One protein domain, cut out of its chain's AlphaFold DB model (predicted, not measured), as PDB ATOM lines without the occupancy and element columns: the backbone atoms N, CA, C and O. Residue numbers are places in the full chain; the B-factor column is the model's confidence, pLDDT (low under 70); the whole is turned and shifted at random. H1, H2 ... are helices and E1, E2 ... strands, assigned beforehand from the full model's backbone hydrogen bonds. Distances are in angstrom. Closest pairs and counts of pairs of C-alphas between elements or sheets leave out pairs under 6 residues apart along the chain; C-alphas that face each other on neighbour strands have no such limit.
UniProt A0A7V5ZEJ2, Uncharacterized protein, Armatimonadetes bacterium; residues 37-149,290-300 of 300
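This is residues 37 to 149 and 290 to 300 of the 300 residues of an uncharacterized protein of Armatimonadetes bacterium (UniProt A0A7V5ZEJ2). Picture a narrow, strongly twisted sheet built along one long strand, E2, with the long helix H2 packed on one face and the shorter H3 over part of the opposite face. E3 folds back at one end of E2, and residues 140 to 149, with the last of H2, stick out. The printed part has 124 residues, with named elements in the order E1, E2, E3, E4, H1, E5, H2, H3; the class is mixed, and so is the sheet's pairing. It is loose, radius of gyration of the C-alphas 18.0 A, and elongated, spanning 55 by 32 by 24 A.

Start at E2, residues 49 to 64. On one side find E1, residues 37 to 46, antiparallel in a hairpin, N 39 to O 55 2.8 A; on the other side E4, residues 76 to 84, antiparallel, N 56 to O 79 2.8 A. E3, residues 67 to 69, makes another hairpin with E2, N 62 to O 69 2.8 A; E1, E2 and E3 form a meander, each strand the antiparallel neighbour of the one before. E5, residues 101 to 103, is parallel to E4, N 102 to O 82 2.8 A. H1, residues 91 to 96, only grazes the sheet; E4, H1, E5 are a strand-helix-strand unit, parallel strands joined through a helix, with a right-handed crossover. H2, residues 113 to 146, touches E2, closest C-alphas Ala 58 and Glu 132, 5.6 A. H3, residues 290 to 299, on the opposite face, touches E1, closest C-alphas Leu 43 and Ala 297, 4.9 A. In H1, H2 and H3 every O i to N i+4 pair is within hydrogen-bond range.

Find C-alpha 37 at (70.063, 26.012, 173.543), where E1 begins; E2 runs 47.5 A, H2 50.0 A. H3 ends at C-alpha 299, (59.015, 9.031, 160.460).

Residues 150 to 289 are not printed; C-alphas 149 and 290 are 41.5 A apart. No printed residue is under 70 in pLDDT.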
ATOM      1  N   ILE A  37      69.782  27.439 173.486       96.31
ATOM      2  CA  ILE A  37      70.063  26.012 173.543       96.31
ATOM      3  C   ILE A  37      70.011  25.416 172.146       96.31
ATOM      4  O   ILE A  37      69.305  25.890 171.254       96.31
ATOM      5  N   GLN A  38      70.689  24.286 172.003       95.94
ATOM      6  CA  GLN A  38      70.486  23.372 170.893       95.94
ATOM      7  C   GLN A  38      70.256  21.958 171.422       95.94
ATOM      8  O   GLN A  38      70.876  21.527 172.397       95.94
ATOM      9  N   ARG A  39      69.373  21.218 170.756       95.00
ATOM     10  CA  ARG A  39      69.261  19.765 170.871       95.00
ATOM     11  C   ARG A  39      69.386  19.175 169.483       95.00
ATOM     12  O   ARG A  39      68.573  19.474 168.621       95.00
ATOM     13  N   GLN A  40      70.394  18.338 169.287       94.31
ATOM     14  CA  GLN A  40      70.684  17.726 167.997       94.31
ATOM     15  C   GLN A  40      70.811  16.214 168.127       94.31
ATOM     16  O   GLN A  40      71.212  15.707 169.178       94.31
ATOM     17  N   ARG A  41      70.494  15.508 167.047       94.31
ATOM     18  CA  ARG A  41      70.607  14.055 166.948       94.31
ATOM     19  C   ARG A  41      70.804  13.654 165.491       94.31
ATOM     20  O   ARG A  41      70.145  14.208 164.621       94.31
ATOM     21  N   ILE A  42      71.659  12.664 165.239       95.81
ATOM     22  CA  ILE A  42      71.657  11.946 163.957       95.81
ATOM     23  C   ILE A  42      70.378  11.110 163.912       95.81
ATOM     24  O   ILE A  42      70.198  10.238 164.766       95.81
ATOM     25  N   LEU A  43      69.485  11.409 162.969       94.44
ATOM     26  CA  LEU A  43      68.264  10.633 162.764       94.44
ATOM     27  C   LEU A  43      68.601   9.298 162.104       94.44
ATOM     28  O   LEU A  43      68.279   8.247 162.650       94.44
ATOM     29  N   TYR A  44      69.314   9.354 160.981       93.69
ATOM     30  CA  TYR A  44      69.731   8.187 160.214       93.69
ATOM     31  C   TYR A  44      70.956   8.512 159.343       93.69
ATOM     32  O   TYR A  44      71.514   9.616 159.396       93.69
ATOM     33  N   TYR A  45      71.385   7.524 158.560       95.38
ATOM     34  CA  TYR A  45      72.454   7.652 157.578       95.38
ATOM     35  C   TYR A  45      71.947   7.338 156.177       95.38
ATOM     36  O   TYR A  45      71.309   6.307 155.969       95.38
ATOM     37  N   GLU A  46      72.315   8.169 155.208       94.44
ATOM     38  CA  GLU A  46      72.225   7.823 153.794       94.44
ATOM     39  C   GLU A  46      73.598   7.312 153.339       94.44
ATOM     40  O   GLU A  46      74.559   8.066 153.163       94.44
ATOM     41  N   GLY A  47      73.742   5.986 153.285       92.81
ATOM     42  CA  GLY A  47      75.052   5.343 153.181       92.81
ATOM     43  C   GLY A  47      75.922   5.657 154.403       92.81
ATOM     44  O   GLY A  47      75.666   5.156 155.495       92.81
ATOM     45  N   VAL A  48      76.957   6.484 154.222       93.31
ATOM     46  CA  VAL A  48      77.842   6.964 155.306       93.31
ATOM     47  C   VAL A  48      77.581   8.421 155.700       93.31
ATOM     48  O   VAL A  48      78.248   8.950 156.592       93.31
ATOM     49  N   VAL A  49      76.633   9.085 155.035       97.00
ATOM     50  CA  VAL A  49      76.345  10.507 155.217       97.00
ATOM     51  C   VAL A  49      75.312  10.681 156.332       97.00
ATOM     52  O   VAL A  49      74.202  10.165 156.209       97.00
ATOM     53  N   PRO A  50      75.642  11.374 157.437       97.25
ATOM     54  CA  PRO A  50      74.698  11.572 158.530       97.25
ATOM     55  C   PRO A  50      73.643  12.626 158.178       97.25
ATOM     56  O   PRO A  50      73.984  13.731 157.747       97.25
ATOM     57  N   VAL A  51      72.377  12.312 158.458       97.31
ATOM     58  CA  VAL A  51      71.273  13.278 158.454       97.31
ATOM     59  C   VAL A  51      70.917  13.603 159.898       97.31
ATOM     60  O   VAL A  51      70.480  12.744 160.667       97.31
ATOM     61  N   PHE A  52      71.131  14.851 160.291       97.50
ATOM     62  CA  PHE A  52      70.827  15.336 161.631       97.50
ATOM     63  C   PHE A  52      69.467  16.015 161.663       97.50
ATOM     64  O   PHE A  52      69.107  16.727 160.738       97.50
ATOM     65  N   TYR A  53      68.769  15.896 162.783       97.38
ATOM     66  CA  TYR A  53      67.774  16.873 163.201       97.38
ATOM     67  C   TYR A  53      68.392  17.766 164.268       97.38
ATOM     68  O   TYR A  53      69.071  17.269 165.176       97.38
ATOM     69  N   ALA A  54      68.123  19.067 164.197       97.44
ATOM     70  CA  ALA A  54      68.422  19.973 165.292       97.44
ATOM     71  C   ALA A  54      67.243  20.890 165.598       97.44
ATOM     72  O   ALA A  54      66.668  21.510 164.709       97.44
ATOM     73  N   TYR A  55      66.947  20.995 166.889       97.50
ATOM     74  CA  TYR A  55      66.079  21.995 167.481       97.50
ATOM     75  C   TYR A  55      66.947  23.069 168.139       97.50
ATOM     76  O   TYR A  55      67.802  22.765 168.978       97.50
ATOM     77  N   LEU A  56      66.700  24.318 167.776       98.06
ATOM     78  CA  LEU A  56      67.406  25.507 168.228       98.06
ATOM     79  C   LEU A  56      66.411  26.460 168.878       98.06
ATOM     80  O   LEU A  56      65.321  26.685 168.350       98.06
ATOM     81  N   ALA A  57      66.781  27.056 170.007       97.75
ATOM     82  CA  ALA A  57      65.947  28.073 170.630       97.75
ATOM     83  C   ALA A  57      66.771  29.090 171.411       97.75
ATOM     84  O   ALA A  57      67.760  28.718 172.030       97.75
ATOM     85  N   ALA A  58      66.317  30.340 171.432       98.06
ATOM     86  CA  ALA A  58      66.866  31.399 172.271       98.06
ATOM     87  C   ALA A  58      65.736  32.145 172.977       98.06
ATOM     88  O   ALA A  58      64.629  32.265 172.438       98.06
ATOM     89  N   VAL A  59      66.001  32.634 174.185       98.19
ATOM     90  CA  VAL A  59      65.029  33.397 174.971       98.19
ATOM     91  C   VAL A  59      65.682  34.610 175.608       98.19
ATOM     92  O   VAL A  59      66.805  34.514 176.086       98.19
ATOM     93  N   VAL A  60      64.942  35.714 175.695       98.06
ATOM     94  CA  VAL A  60      65.226  36.785 176.651       98.06
ATOM     95  C   VAL A  60      64.272  36.657 177.829       98.06
ATOM     96  O   VAL A  60      63.058  36.826 177.689       98.06
ATOM     97  N   ARG A  61      64.805  36.376 179.017       97.50
ATOM     98  CA  ARG A  61      64.028  36.444 180.258       97.50
ATOM     99  C   ARG A  61      64.358  37.722 181.003       97.50
ATOM    100  O   ARG A  61      65.508  38.128 181.099       97.50
ATOM    101  N   SER A  62      63.322  38.357 181.532       96.38
ATOM    102  CA  SER A  62      63.406  39.649 182.200       96.38
ATOM    103  C   SER A  62      63.080  39.534 183.680       96.38
ATOM    104  O   SER A  62      62.159  38.809 184.063       96.38
ATOM    105  N   ARG A  63      63.820  40.262 184.513       94.44
ATOM    106  CA  ARG A  63      63.632  40.319 185.960       94.44
ATOM    107  C   ARG A  63      62.628  41.406 186.333       94.44
ATOM    108  O   ARG A  63      62.985  42.577 186.470       94.44
ATOM    109  N   VAL A  64      61.399  40.986 186.609       92.19
ATOM    110  CA  VAL A  64      60.301  41.834 187.092       92.19
ATOM    111  C   VAL A  64      59.975  41.419 188.520       92.19
ATOM    112  O   VAL A  64      59.760  40.240 188.780       92.19
ATOM    113  N   GLU A  65      60.016  42.360 189.466       87.38
ATOM    114  CA  GLU A  65      59.727  42.095 190.889       87.38
ATOM    115  C   GLU A  65      60.459  40.856 191.450       87.38
ATOM    116  O   GLU A  65      59.891  40.021 192.152       87.38
ATOM    117  N   ARG A  66      61.756  40.719 191.127       84.12
ATOM    118  CA  ARG A  66      62.623  39.593 191.544       84.12
ATOM    119  C   ARG A  66      62.253  38.229 190.939       84.12
ATOM    120  O   ARG A  66      62.795  37.214 191.369       84.12
ATOM    121  N   ARG A  67      61.373  38.185 189.936       90.69
ATOM    122  CA  ARG A  67      60.996  36.972 189.202       90.69
ATOM    123  C   ARG A  67      61.418  37.082 187.744       90.69
ATOM    124  O   ARG A  67      61.311  38.138 187.131       90.69
ATOM    125  N   MET A  68      61.869  35.967 187.184       94.94
ATOM    126  CA  MET A  68      62.204  35.883 185.767       94.94
ATOM    127  C   MET A  68      60.941  35.606 184.949       94.94
ATOM    128  O   MET A  68      60.194  34.669 185.242       94.94
ATOM    129  N   CYS A  69      60.695  36.377 183.896       95.75
ATOM    130  CA  CYS A  69      59.504  36.265 183.051       95.75
ATOM    131  C   CYS A  69      59.827  36.543 181.576       95.75
ATOM    132  O   CYS A  69      60.847  37.145 181.261       95.75
ATOM    133  N   CYS A  70      58.970  36.086 180.666       94.12
ATOM    134  CA  CYS A  70      58.985  36.562 179.284       94.12
ATOM    135  C   CYS A  70      58.027  37.752 179.209       94.12
ATOM    136  O   CYS A  70      56.848  37.578 179.506       94.12
ATOM    137  N   LEU A  71      58.516  38.938 178.840       90.00
ATOM    138  CA  LEU A  71      57.669  40.140 178.786       90.00
ATOM    139  C   LEU A  71      56.632  40.076 177.660       90.00
ATOM    140  O   LEU A  71      55.583  40.704 177.748       90.00
ATOM    141  N   HIS A  72      56.920  39.315 176.606       86.69
ATOM    142  CA  HIS A  72      56.025  39.108 175.474       86.69
ATOM    143  C   HIS A  72      56.415  37.850 174.693       86.69
ATOM    144  O   HIS A  72      57.526  37.336 174.822       86.69
ATOM    145  N   GLU A  73      55.530  37.394 173.807       82.94
ATOM    146  CA  GLU A  73      55.726  36.184 172.991       82.94
ATOM    147  C   GLU A  73      56.993  36.241 172.128       82.94
ATOM    148  O   GLU A  73      57.698  35.247 171.978       82.94
ATOM    149  N   LYS A  74      57.352  37.432 171.626       89.31
ATOM    150  CA  LYS A  74      58.565  37.624 170.813       89.31
ATOM    151  C   LYS A  74      59.880  37.453 171.585       89.31
ATOM    152  O   LYS A  74      60.930  37.493 170.959       89.31
ATOM    153  N   ALA A  75      59.826  37.269 172.906       93.94
ATOM    154  CA  ALA A  75      61.005  37.028 173.730       93.94
ATOM    155  C   ALA A  75      61.571  35.614 173.551       93.94
ATOM    156  O   ALA A  75      62.671  35.355 174.014       93.94
ATOM    157  N   LEU A  76      60.832  34.714 172.894       96.69
ATOM    158  CA  LEU A  76      61.260  33.364 172.548       96.69
ATOM    159  C   LEU A  76      61.359  33.224 171.023       96.69
ATOM    160  O   LEU A  76      60.474  33.645 170.270       96.69
ATOM    161  N   ARG A  77      62.434  32.587 170.567       96.50
ATOM    162  CA  ARG A  77      62.628  32.158 169.181       96.50
ATOM    163  C   ARG A  77      62.937  30.672 169.170       96.50
ATOM    164  O   ARG A  77      63.733  30.205 169.978       96.50
ATOM    165  N   GLN A  78      62.303  29.945 168.259       95.88
ATOM    166  CA  GLN A  78      62.495  28.511 168.072       95.88
ATOM    167  C   GLN A  78      62.619  28.238 166.575       95.88
ATOM    168  O   GLN A  78      61.896  28.836 165.774       95.88
ATOM    169  N   ARG A  79      63.551  27.367 166.201       95.88
ATOM    170  CA  ARG A  79      63.725  26.862 164.839       95.88
ATOM    171  C   ARG A  79      64.116  25.399 164.917       95.88
ATOM    172  O   ARG A  79      64.886  25.013 165.793       95.88
ATOM    173  N   ASP A  80      63.645  24.607 163.977       95.81
ATOM    174  CA  ASP A  80      64.144  23.267 163.748       95.81
ATOM    175  C   ASP A  80      64.396  23.017 162.266       95.81
ATOM    176  O   ASP A  80      63.842  23.685 161.388       95.81
ATOM    177  N   ALA A  81      65.333  22.115 161.996       97.50
ATOM    178  CA  ALA A  81      65.729  21.773 160.643       97.50
ATOM    179  C   ALA A  81      66.410  20.402 160.585       97.50
ATOM    180  O   ALA A  81      66.969  19.918 161.577       97.50
ATOM    181  N   LEU A  82      66.401  19.815 159.389       97.88
ATOM    182  CA  LEU A  82      67.283  18.717 159.024       97.88
ATOM    183  C   LEU A  82      68.590  19.282 158.465       97.88
ATOM    184  O   LEU A  82      68.576  20.146 157.586       97.88
ATOM    185  N   TYR A  83      69.712  18.782 158.968       98.19
ATOM    186  CA  TYR A  83      71.057  19.173 158.573       98.19
ATOM    187  C   TYR A  83      71.751  17.990 157.915       98.19
ATOM    188  O   TYR A  83      71.949  16.946 158.537       98.19
ATOM    189  N   ALA A  84      72.137  18.166 156.660       97.50
ATOM    190  CA  ALA A  84      72.893  17.183 155.896       97.50
ATOM    191  C   ALA A  84      73.704  17.903 154.811       97.50
ATOM    192  O   ALA A  84      73.326  19.004 154.400       97.50
ATOM    193  N   PRO A  85      74.793  17.309 154.303       96.88
ATOM    194  CA  PRO A  85      75.457  17.835 153.123       96.88
ATOM    195  C   PRO A  85      74.571  17.561 151.906       96.88
ATOM    196  O   PRO A  85      74.584  16.464 151.348       96.88
ATOM    197  N   LEU A  86      73.776  18.554 151.502       95.81
ATOM    198  CA  LEU A  86      72.631  18.342 150.608       95.81
ATOM    199  C   LEU A  86      73.030  17.811 149.225       95.81
ATOM    200  O   LEU A  86      72.215  17.207 148.543       95.81
ATOM    201  N   ARG A  87      74.282  18.000 148.803       93.94
ATOM    202  CA  ARG A  87      74.813  17.426 147.555       93.94
ATOM    203  C   ARG A  87      74.985  15.895 147.584       93.94
ATOM    204  O   ARG A  87      75.176  15.302 146.529       93.94
ATOM    205  N   HIS A  88      74.978  15.276 148.766       95.44
ATOM    206  CA  HIS A  88      75.296  13.856 148.974       95.44
ATOM    207  C   HIS A  88      74.126  13.043 149.549       95.44
ATOM    208  O   HIS A  88      74.346  11.931 150.021       95.44
ATOM    209  N   VAL A  89      72.916  13.602 149.545       95.75
ATOM    210  CA  VAL A  89      71.691  12.972 150.063       95.75
ATOM    211  C   VAL A  89      70.524  13.211 149.108       95.75
ATOM    212  O   VAL A  89      70.558  14.163 148.318       95.75
ATOM    213  N   ASP A  90      69.470  12.404 149.206       95.38
ATOM    214  CA  ASP A  90      68.215  12.637 148.488       95.38
ATOM    215  C   ASP A  90      67.475  13.858 149.059       95.38
ATOM    216  O   ASP A  90      66.643  13.788 149.967       95.38
ATOM    217  N   ARG A  91      67.785  15.028 148.495       95.12
ATOM    218  CA  ARG A  91      67.169  16.306 148.873       95.12
ATOM    219  C   ARG A  91      65.659  16.322 148.661       95.12
ATOM    220  O   ARG A  91      64.973  17.015 149.408       95.12
ATOM    221  N   GLU A  92      65.160  15.655 147.621       94.50
ATOM    222  CA  GLU A  92      63.727  15.649 147.322       94.50
ATOM    223  C   GLU A  92      62.984  14.739 148.293       94.50
ATOM    224  O   GLU A  92      61.956  15.156 148.822       94.50
ATOM    225  N   GLY A  93      63.542  13.567 148.612       93.06
ATOM    226  CA  GLY A  93      63.047  12.714 149.692       93.06
ATOM    227  C   GLY A  93      62.970  13.475 151.018       93.06
ATOM    228  O   GLY A  93      61.904  13.576 151.622       93.06
ATOM    229  N   LEU A  94      64.055  14.153 151.405       92.94
ATOM    230  CA  LEU A  94      64.100  14.957 152.631       92.94
ATOM    231  C   LEU A  94      63.049  16.080 152.678       92.94
ATOM    232  O   LEU A  94      62.482  16.360 153.737       92.94
ATOM    233  N   ARG A  95      62.758  16.728 151.542       94.00
ATOM    234  CA  ARG A  95      61.744  17.796 151.455       94.00
ATOM    235  C   ARG A  95      60.332  17.296 151.746       94.00
ATOM    236  O   ARG A  95      59.525  18.073 152.259       94.00
ATOM    237  N   GLN A  96      60.030  16.031 151.454       93.38
ATOM    238  CA  GLN A  96      58.688  15.468 151.636       93.38
ATOM    239  C   GLN A  96      58.255  15.421 153.108       93.38
ATOM    240  O   GLN A  96      57.058  15.466 153.386       93.38
ATOM    241  N   HIS A  97      59.201  15.427 154.054       90.62
ATOM    242  CA  HIS A  97      58.898  15.438 155.489       90.62
ATOM    243  C   HIS A  97      58.450  16.811 156.019       90.62
ATOM    244  O   HIS A  97      58.047  16.916 157.176       90.62
ATOM    245  N   GLY A  98      58.518  17.879 155.211       92.94
ATOM    246  CA  GLY A  98      58.041  19.215 155.594       92.94
ATOM    247  C   GLY A  98      58.889  19.935 156.651       92.94
ATOM    248  O   GLY A  98      58.495  20.998 157.125       92.94
ATOM    249  N   ILE A  99      60.054  19.387 157.008       95.00
ATOM    250  CA  ILE A  99      61.011  20.006 157.932       95.00
ATOM    251  C   ILE A  99      62.004  20.845 157.113       95.00
ATOM    252  O   ILE A  99      62.513  20.357 156.099       95.00
ATOM    253  N   PRO A 100      62.314  22.093 157.514       96.88
ATOM    254  CA  PRO A 100      63.290  22.914 156.805       96.88
ATOM    255  C   PRO A 100      64.638  22.205 156.641       96.88
ATOM    256  O   PRO A 100      65.129  21.569 157.571       96.88
ATOM    257  N   LEU A 101      65.268  22.342 155.472       97.31
ATOM    258  CA  LEU A 101      66.577  21.748 155.195       97.31
ATOM    259  C   LEU A 101      67.692  22.789 155.312       97.31
ATOM    260  O   LEU A 101      67.570  23.910 154.812       97.31
ATOM    261  N   ARG A 102      68.808  22.391 155.919       97.81
ATOM    262  CA  ARG A 102      70.040  23.174 156.027       97.81
ATOM    263  C   ARG A 102      71.208  22.377 155.470       97.81
ATOM    264  O   ARG A 102      71.448  21.242 155.876       97.81
ATOM    265  N   ASP A 103      71.934  22.991 154.542       97.12
ATOM    266  CA  ASP A 103      73.157  22.405 154.008       97.12
ATOM    267  C   ASP A 103      74.303  22.578 155.007       97.12
ATOM    268  O   ASP A 103      74.512  23.668 155.543       97.12
ATOM    269  N   THR A 104      75.039  21.497 155.263       96.56
ATOM    270  CA  THR A 104      76.283  21.534 156.044       96.56
ATOM    271  C   THR A 104      77.502  21.854 155.178       96.56
ATOM    272  O   THR A 104      78.615  21.882 155.696       96.56
ATOM    273  N   GLU A 105      77.300  22.056 153.871       93.44
ATOM    274  CA  GLU A 105      78.285  22.570 152.915       93.44
ATOM    275  C   GLU A 105      79.553  21.703 152.828       93.44
ATOM    276  O   GLU A 105      80.668  22.204 152.694       93.44
ATOM    277  N   ALA A 106      79.396  20.374 152.890       92.38
ATOM    278  CA  ALA A 106      80.524  19.473 152.668       92.38
ATOM    279  C   ALA A 106      81.092  19.659 151.250       92.38
ATOM    280  O   ALA A 106      80.340  19.822 150.284       92.38
ATOM    281  N   GLY A 107      82.423  19.660 151.153       90.19
ATOM    282  CA  GLY A 107      83.149  19.797 149.892       90.19
ATOM    283  C   GLY A 107      83.205  18.506 149.074       90.19
ATOM    284  O   GLY A 107      82.648  17.481 149.460       90.19
ATOM    285  N   GLU A 108      83.923  18.568 147.952       88.38
ATOM    286  CA  GLU A 108      84.227  17.418 147.098       88.38
ATOM    287  C   GLU A 108      85.746  17.188 147.028       88.38
ATOM    288  O   GLU A 108      86.488  18.154 146.819       88.38
ATOM    289  N   PRO A 109      86.234  15.939 147.191       92.12
ATOM    290  CA  PRO A 109      85.479  14.700 147.449       92.12
ATOM    291  C   PRO A 109      84.798  14.675 148.833       92.12
ATOM    292  O   PRO A 109      85.133  15.484 149.697       92.12
ATOM    293  N   LEU A 110      83.856  13.739 149.039       93.81
ATOM    294  CA  LEU A 110      83.123  13.587 150.304       93.81
ATOM    295  C   LEU A 110      84.111  13.476 151.487       93.81
ATOM    296  O   LEU A 110      84.953  12.571 151.488       93.81
ATOM    297  N   PRO A 111      84.017  14.355 152.501       95.38
ATOM    298  CA  PRO A 111      84.869  14.285 153.682       95.38
ATOM    299  C   PRO A 111      84.688  12.989 154.479       95.38
ATOM    300  O   PRO A 111      83.682  12.289 154.368       95.38
ATOM    301  N   SER A 112      85.648  12.698 155.360       96.06
ATOM    302  CA  SER A 112      85.516  11.587 156.304       96.06
ATOM    303  C   SER A 112      84.295  11.769 157.213       96.06
ATOM    304  O   SER A 112      83.893  12.890 157.527       96.06
ATOM    305  N   HIS A 113      83.722  10.662 157.691       94.62
ATOM    306  CA  HIS A 113      82.556  10.699 158.583       94.62
ATOM    307  C   HIS A 113      82.748  11.615 159.815       94.62
ATOM    308  O   HIS A 113      81.882  12.461 160.043       94.62
ATOM    309  N   PRO A 114      83.885  11.585 160.547       96.31
ATOM    310  CA  PRO A 114      84.120  12.533 161.639       96.31
ATOM    311  C   PRO A 114      84.102  14.004 161.196       96.31
ATOM    312  O   PRO A 114      83.603  14.861 161.925       96.31
ATOM    313  N   ALA A 115      84.605  14.307 159.995       96.31
ATOM    314  CA  ALA A 115      84.563  15.658 159.445       96.31
ATOM    315  C   ALA A 115      83.126  16.091 159.109       96.31
ATOM    316  O   ALA A 115      82.764  17.228 159.391       96.31
ATOM    317  N   LEU A 116      82.286  15.189 158.588       97.31
ATOM    318  CA  LEU A 116      80.861  15.462 158.345       97.31
ATOM    319  C   LEU A 116      80.116  15.791 159.644       97.31
ATOM    320  O   LEU A 116      79.369  16.766 159.697       97.31
ATOM    321  N   VAL A 117      80.361  15.020 160.710       97.19
ATOM    322  CA  VAL A 117      79.780  15.283 162.036       97.19
ATOM    323  C   VAL A 117      80.225  16.649 162.569       97.19
ATOM    324  O   VAL A 117      79.402  17.407 163.079       97.19
ATOM    325  N   GLN A 118      81.507  16.997 162.414       96.69
ATOM    326  CA  GLN A 118      82.025  18.297 162.844       96.69
ATOM    327  C   GLN A 118      81.444  19.462 162.030       96.69
ATOM    328  O   GLN A 118      81.112  20.498 162.606       96.69
ATOM    329  N   LEU A 119      81.301  19.308 160.709       96.94
ATOM    330  CA  LEU A 119      80.677  20.310 159.838       96.94
ATOM    331  C   LEU A 119      79.221  20.558 160.239       96.94
ATOM    332  O   LEU A 119      78.822  21.712 160.391       96.94
ATOM    333  N   ALA A 120      78.456  19.492 160.489       97.31
ATOM    334  CA  ALA A 120      77.088  19.603 160.983       97.31
ATOM    335  C   ALA A 120      77.036  20.320 162.339       97.31
ATOM    336  O   ALA A 120      76.296  21.290 162.486       97.31
ATOM    337  N   ALA A 121      77.868  19.914 163.304       96.69
ATOM    338  CA  ALA A 121      77.924  20.552 164.619       96.69
ATOM    339  C   ALA A 121      78.271  22.049 164.529       96.69
ATOM    340  O   ALA A 121      77.637  22.862 165.198       96.69
ATOM    341  N   ASN A 122      79.228  22.427 163.674       96.38
ATOM    342  CA  ASN A 122      79.577  23.828 163.433       96.38
ATOM    343  C   ASN A 122      78.401  24.597 162.823       96.38
ATOM    344  O   ASN A 122      78.061  25.671 163.303       96.38
ATOM    345  N   ARG A 123      77.751  24.039 161.794       97.44
ATOM    346  CA  ARG A 123      76.608  24.680 161.133       97.44
ATOM    347  C   ARG A 123      75.435  24.888 162.093       97.44
ATOM    348  O   ARG A 123      74.847  25.965 162.101       97.44
ATOM    349  N   ILE A 124      75.120  23.885 162.911       97.69
ATOM    350  CA  ILE A 124      74.044  23.940 163.910       97.69
ATOM    351  C   ILE A 124      74.361  24.997 164.976       97.69
ATOM    352  O   ILE A 124      73.486  25.788 165.325       97.69
ATOM    353  N   SER A 125      75.607  25.058 165.456       95.56
ATOM    354  CA  SER A 125      76.046  26.097 166.397       95.56
ATOM    355  C   SER A 125      75.953  27.502 165.794       95.56
ATOM    356  O   SER A 125      75.411  28.390 166.443       95.56
ATOM    357  N   ASN A 126      76.383  27.692 164.542       95.00
ATOM    358  CA  ASN A 126      76.285  28.983 163.853       95.00
ATOM    359  C   ASN A 126      74.820  29.422 163.662       95.00
ATOM    360  O   ASN A 126      74.487  30.592 163.833       95.00
ATOM    361  N   ASP A 127      73.925  28.490 163.318       96.81
ATOM    362  CA  ASP A 127      72.496  28.788 163.197       96.81
ATOM    363  C   ASP A 127      71.869  29.146 164.559       96.81
ATOM    364  O   ASP A 127      70.979  29.998 164.606       96.81
ATOM    365  N   ARG A 128      72.331  28.543 165.670       96.69
ATOM    366  CA  ARG A 128      71.919  28.926 167.036       96.69
ATOM    367  C   ARG A 128      72.376  30.348 167.359       96.69
ATOM    368  O   ARG A 128      71.558  31.160 167.783       96.69
ATOM    369  N   GLU A 129      73.648  30.648 167.117       94.69
ATOM    370  CA  GLU A 129      74.244  31.970 167.357       94.69
ATOM    371  C   GLU A 129      73.538  33.066 166.543       94.69
ATOM    372  O   GLU A 129      73.288  34.157 167.051       94.69
ATOM    373  N   LEU A 130      73.113  32.766 165.309       94.38
ATOM    374  CA  LEU A 130      72.289  33.675 164.508       94.38
ATOM    375  C   LEU A 130      70.943  33.989 165.184       94.38
ATOM    376  O   LEU A 130      70.531  35.145 165.199       94.38
ATOM    377  N   ILE A 131      70.256  32.987 165.746       95.75
ATOM    378  CA  ILE A 131      68.978  33.192 166.452       95.75
ATOM    379  C   ILE A 131      69.183  34.069 167.695       95.75
ATOM    380  O   ILE A 131      68.378  34.963 167.952       95.75
ATOM    381  N   GLU A 132      70.248  33.817 168.457       96.44
ATOM    382  CA  GLU A 132      70.619  34.618 169.630       96.44
ATOM    383  C   GLU A 132      70.907  36.071 169.240       96.44
ATOM    384  O   GLU A 132      70.353  36.985 169.848       96.44
ATOM    385  N   ARG A 133      71.689  36.290 168.176       94.56
ATOM    386  CA  ARG A 133      72.013  37.627 167.664       94.56
ATOM    387  C   ARG A 133      70.778  38.385 167.182       94.56
ATOM    388  O   ARG A 133      70.550  39.502 167.632       94.56
ATOM    389  N   GLU A 134      69.946  37.772 166.336       94.19
ATOM    390  CA  GLU A 134      68.699  38.386 165.849       94.19
ATOM    391  C   GLU A 134      67.773  38.789 167.010       94.19
ATOM    392  O   GLU A 134      67.110  39.828 166.966       94.19
ATOM    393  N   LEU A 135      67.706  37.956 168.054       95.88
ATOM    394  CA  LEU A 135      66.905  38.233 169.243       95.88
ATOM    395  C   LEU A 135      67.512  39.364 170.085       95.88
ATOM    396  O   LEU A 135      66.771  40.231 170.549       95.88
ATOM    397  N   ALA A 136      68.836  39.385 170.250       95.56
ATOM    398  CA  ALA A 136      69.549  40.439 170.964       95.56
ATOM    399  C   ALA A 136      69.362  41.802 170.282       95.56
ATOM    400  O   ALA A 136      68.972  42.763 170.939       95.56
ATOM    401  N   GLU A 137      69.564  41.877 168.965       93.75
ATOM    402  CA  GLU A 137      69.397  43.100 168.171       93.75
ATOM    403  C   GLU A 137      67.981  43.676 168.307       93.75
ATOM    404  O   GLU A 137      67.811  44.867 168.575       93.75
ATOM    405  N   GLN A 138      66.955  42.825 168.190       93.19
ATOM    406  CA  GLN A 138      65.559  43.235 168.379       93.19
ATOM    407  C   GLN A 138      65.316  43.794 169.784       93.19
ATOM    408  O   GLN A 138      64.621  44.801 169.937       93.19
ATOM    409  N   TRP A 139      65.896  43.159 170.804       94.25
ATOM    410  CA  TRP A 139      65.743  43.591 172.189       94.25
ATOM    411  C   TRP A 139      66.443  44.926 172.457       94.25
ATOM    412  O   TRP A 139      65.869  45.801 173.100       94.25
ATOM    413  N   LEU A 140      67.652  45.120 171.925       94.00
ATOM    414  CA  LEU A 140      68.404  46.368 172.070       94.00
ATOM    415  C   LEU A 140      67.685  47.551 171.415       94.00
ATOM    416  O   LEU A 140      67.586  48.611 172.028       94.00
ATOM    417  N   VAL A 141      67.107  47.366 170.221       92.19
ATOM    418  CA  VAL A 141      66.258  48.388 169.579       92.19
ATOM    419  C   VAL A 141      65.090  48.784 170.485       92.19
ATOM    420  O   VAL A 141      64.803  49.971 170.641       92.19
ATOM    421  N   GLN A 142      64.429  47.808 171.108       90.88
ATOM    422  CA  GLN A 142      63.320  48.072 172.020       90.88
ATOM    423  C   GLN A 142      63.773  48.826 173.280       90.88
ATOM    424  O   GLN A 142      63.126  49.798 173.663       90.88
ATOM    425  N   LEU A 143      64.886  48.419 173.902       90.69
ATOM    426  CA  LEU A 143      65.437  49.103 175.078       90.69
ATOM    427  C   LEU A 143      65.821  50.549 174.763       90.69
ATOM    428  O   LEU A 143      65.491  51.457 175.528       90.69
ATOM    429  N   HIS A 144      66.452  50.773 173.611       89.38
ATOM    430  CA  HIS A 144      66.805  52.107 173.145       89.38
ATOM    431  C   HIS A 144      65.560  52.996 172.982       89.38
ATOM    432  O   HIS A 144      65.532  54.120 173.477       89.38
ATOM    433  N   GLN A 145      64.493  52.478 172.363       90.56
ATOM    434  CA  GLN A 145      63.229  53.209 172.183       90.56
ATOM    435  C   GLN A 145      62.524  53.546 173.502       90.56
ATOM    436  O   GLN A 145      61.839  54.561 173.591       90.56
ATOM    437  N   GLN A 146      62.674  52.701 174.523       87.94
ATOM    438  CA  GLN A 146      62.097  52.931 175.847       87.94
ATOM    439  C   GLN A 146      62.884  53.967 176.667       87.94
ATOM    440  O   GLN A 146      62.361  54.464 177.664       87.94
ATOM    441  N   GLY A 147      64.118  54.300 176.265       83.31
ATOM    442  CA  GLY A 147      64.976  55.261 176.966       83.31
ATOM    443  C   GLY A 147      65.366  54.819 178.379       83.31
ATOM    444  O   GLY A 147      65.665  55.657 179.228       83.31
ATOM    445  N   GLY A 148      65.300  53.513 178.654       82.88
ATOM    446  CA  GLY A 148      65.530  52.948 179.977       82.88
ATOM    447  C   GLY A 148      67.009  52.859 180.354       82.88
ATOM    448  O   GLY A 148      67.907  52.871 179.513       82.88
ATOM    449  N   GLU A 149      67.255  52.696 181.653       89.25
ATOM    450  CA  GLU A 149      68.593  52.452 182.203       89.25
ATOM    451  C   GLU A 149      68.982  50.953 182.206       89.25
ATOM    452  O   GLU A 149      70.034  50.565 182.718       89.25
ATOM    453  N   VAL A 290      63.382  13.192 174.390       88.38
ATOM    454  CA  VAL A 290      64.076  12.063 173.744       88.38
ATOM    455  C   VAL A 290      63.085  11.186 172.975       88.38
ATOM    456  O   VAL A 290      63.345  10.876 171.819       88.38
ATOM    457  N   ALA A 291      61.921  10.891 173.562       90.75
ATOM    458  CA  ALA A 291      60.873  10.100 172.918       90.75
ATOM    459  C   ALA A 291      60.314  10.771 171.650       90.75
ATOM    460  O   ALA A 291      60.061  10.096 170.657       90.75
ATOM    461  N   GLN A 292      60.160  12.102 171.643       91.06
ATOM    462  CA  GLN A 292      59.750  12.837 170.438       91.06
ATOM    463  C   GLN A 292      60.812  12.754 169.337       91.06
ATOM    464  O   GLN A 292      60.470  12.567 168.173       91.06
ATOM    465  N   LEU A 293      62.096  12.844 169.697       89.12
ATOM    466  CA  LEU A 293      63.192  12.684 168.740       89.12
ATOM    467  C   LEU A 293      63.320  11.240 168.226       89.12
ATOM    468  O   LEU A 293      63.718  11.042 167.084       89.12
ATOM    469  N   GLU A 294      63.006  10.235 169.048       88.19
ATOM    470  CA  GLU A 294      62.935   8.829 168.619       88.19
ATOM    471  C   GLU A 294      61.784   8.597 167.647       88.19
ATOM    472  O   GLU A 294      61.994   8.013 166.590       88.19
ATOM    473  N   ALA A 295      60.592   9.107 167.961       89.12
ATOM    474  CA  ALA A 295      59.448   9.029 167.062       89.12
ATOM    475  C   ALA A 295      59.748   9.703 165.717       89.12
ATOM    476  O   ALA A 295      59.436   9.145 164.669       89.12
ATOM    477  N   LEU A 296      60.413  10.864 165.738       88.69
ATOM    478  CA  LEU A 296      60.831  11.553 164.521       88.69
ATOM    479  C   LEU A 296      61.786  10.703 163.671       88.69
ATOM    480  O   LEU A 296      61.596  10.620 162.464       88.69
ATOM    481  N   ALA A 297      62.761  10.031 164.287       87.38
ATOM    482  CA  ALA A 297      63.700   9.152 163.584       87.38
ATOM    483  C   ALA A 297      63.039   7.922 162.929       87.38
ATOM    484  O   ALA A 297      63.679   7.251 162.131       87.38
ATOM    485  N   HIS A 298      61.794   7.595 163.287       87.12
ATOM    486  CA  HIS A 298      61.011   6.539 162.636       87.12
ATOM    487  C   HIS A 298      60.095   7.059 161.519       87.12
ATOM    488  O   HIS A 298      59.558   6.256 160.758       87.12
ATOM    489  N   LEU A 299      59.867   8.374 161.457       84.50
ATOM    490  CA  LEU A 299      59.015   9.031 160.460       84.50
ATOM    491  C   LEU A 299      59.807   9.591 159.272       84.50
ATOM    492  O   LEU A 299      59.217   9.834 158.218       84.50
ATOM    493  N   VAL A 300      61.100   9.843 159.484       81.69
ATOM    494  CA  VAL A 300      62.071  10.289 158.478       81.69
ATOM    495  C   VAL A 300      62.916   9.100 158.061       81.69
ATOM    496  O   VAL A 300      62.964   8.822 156.848       81.69
TER     497      VAL A 300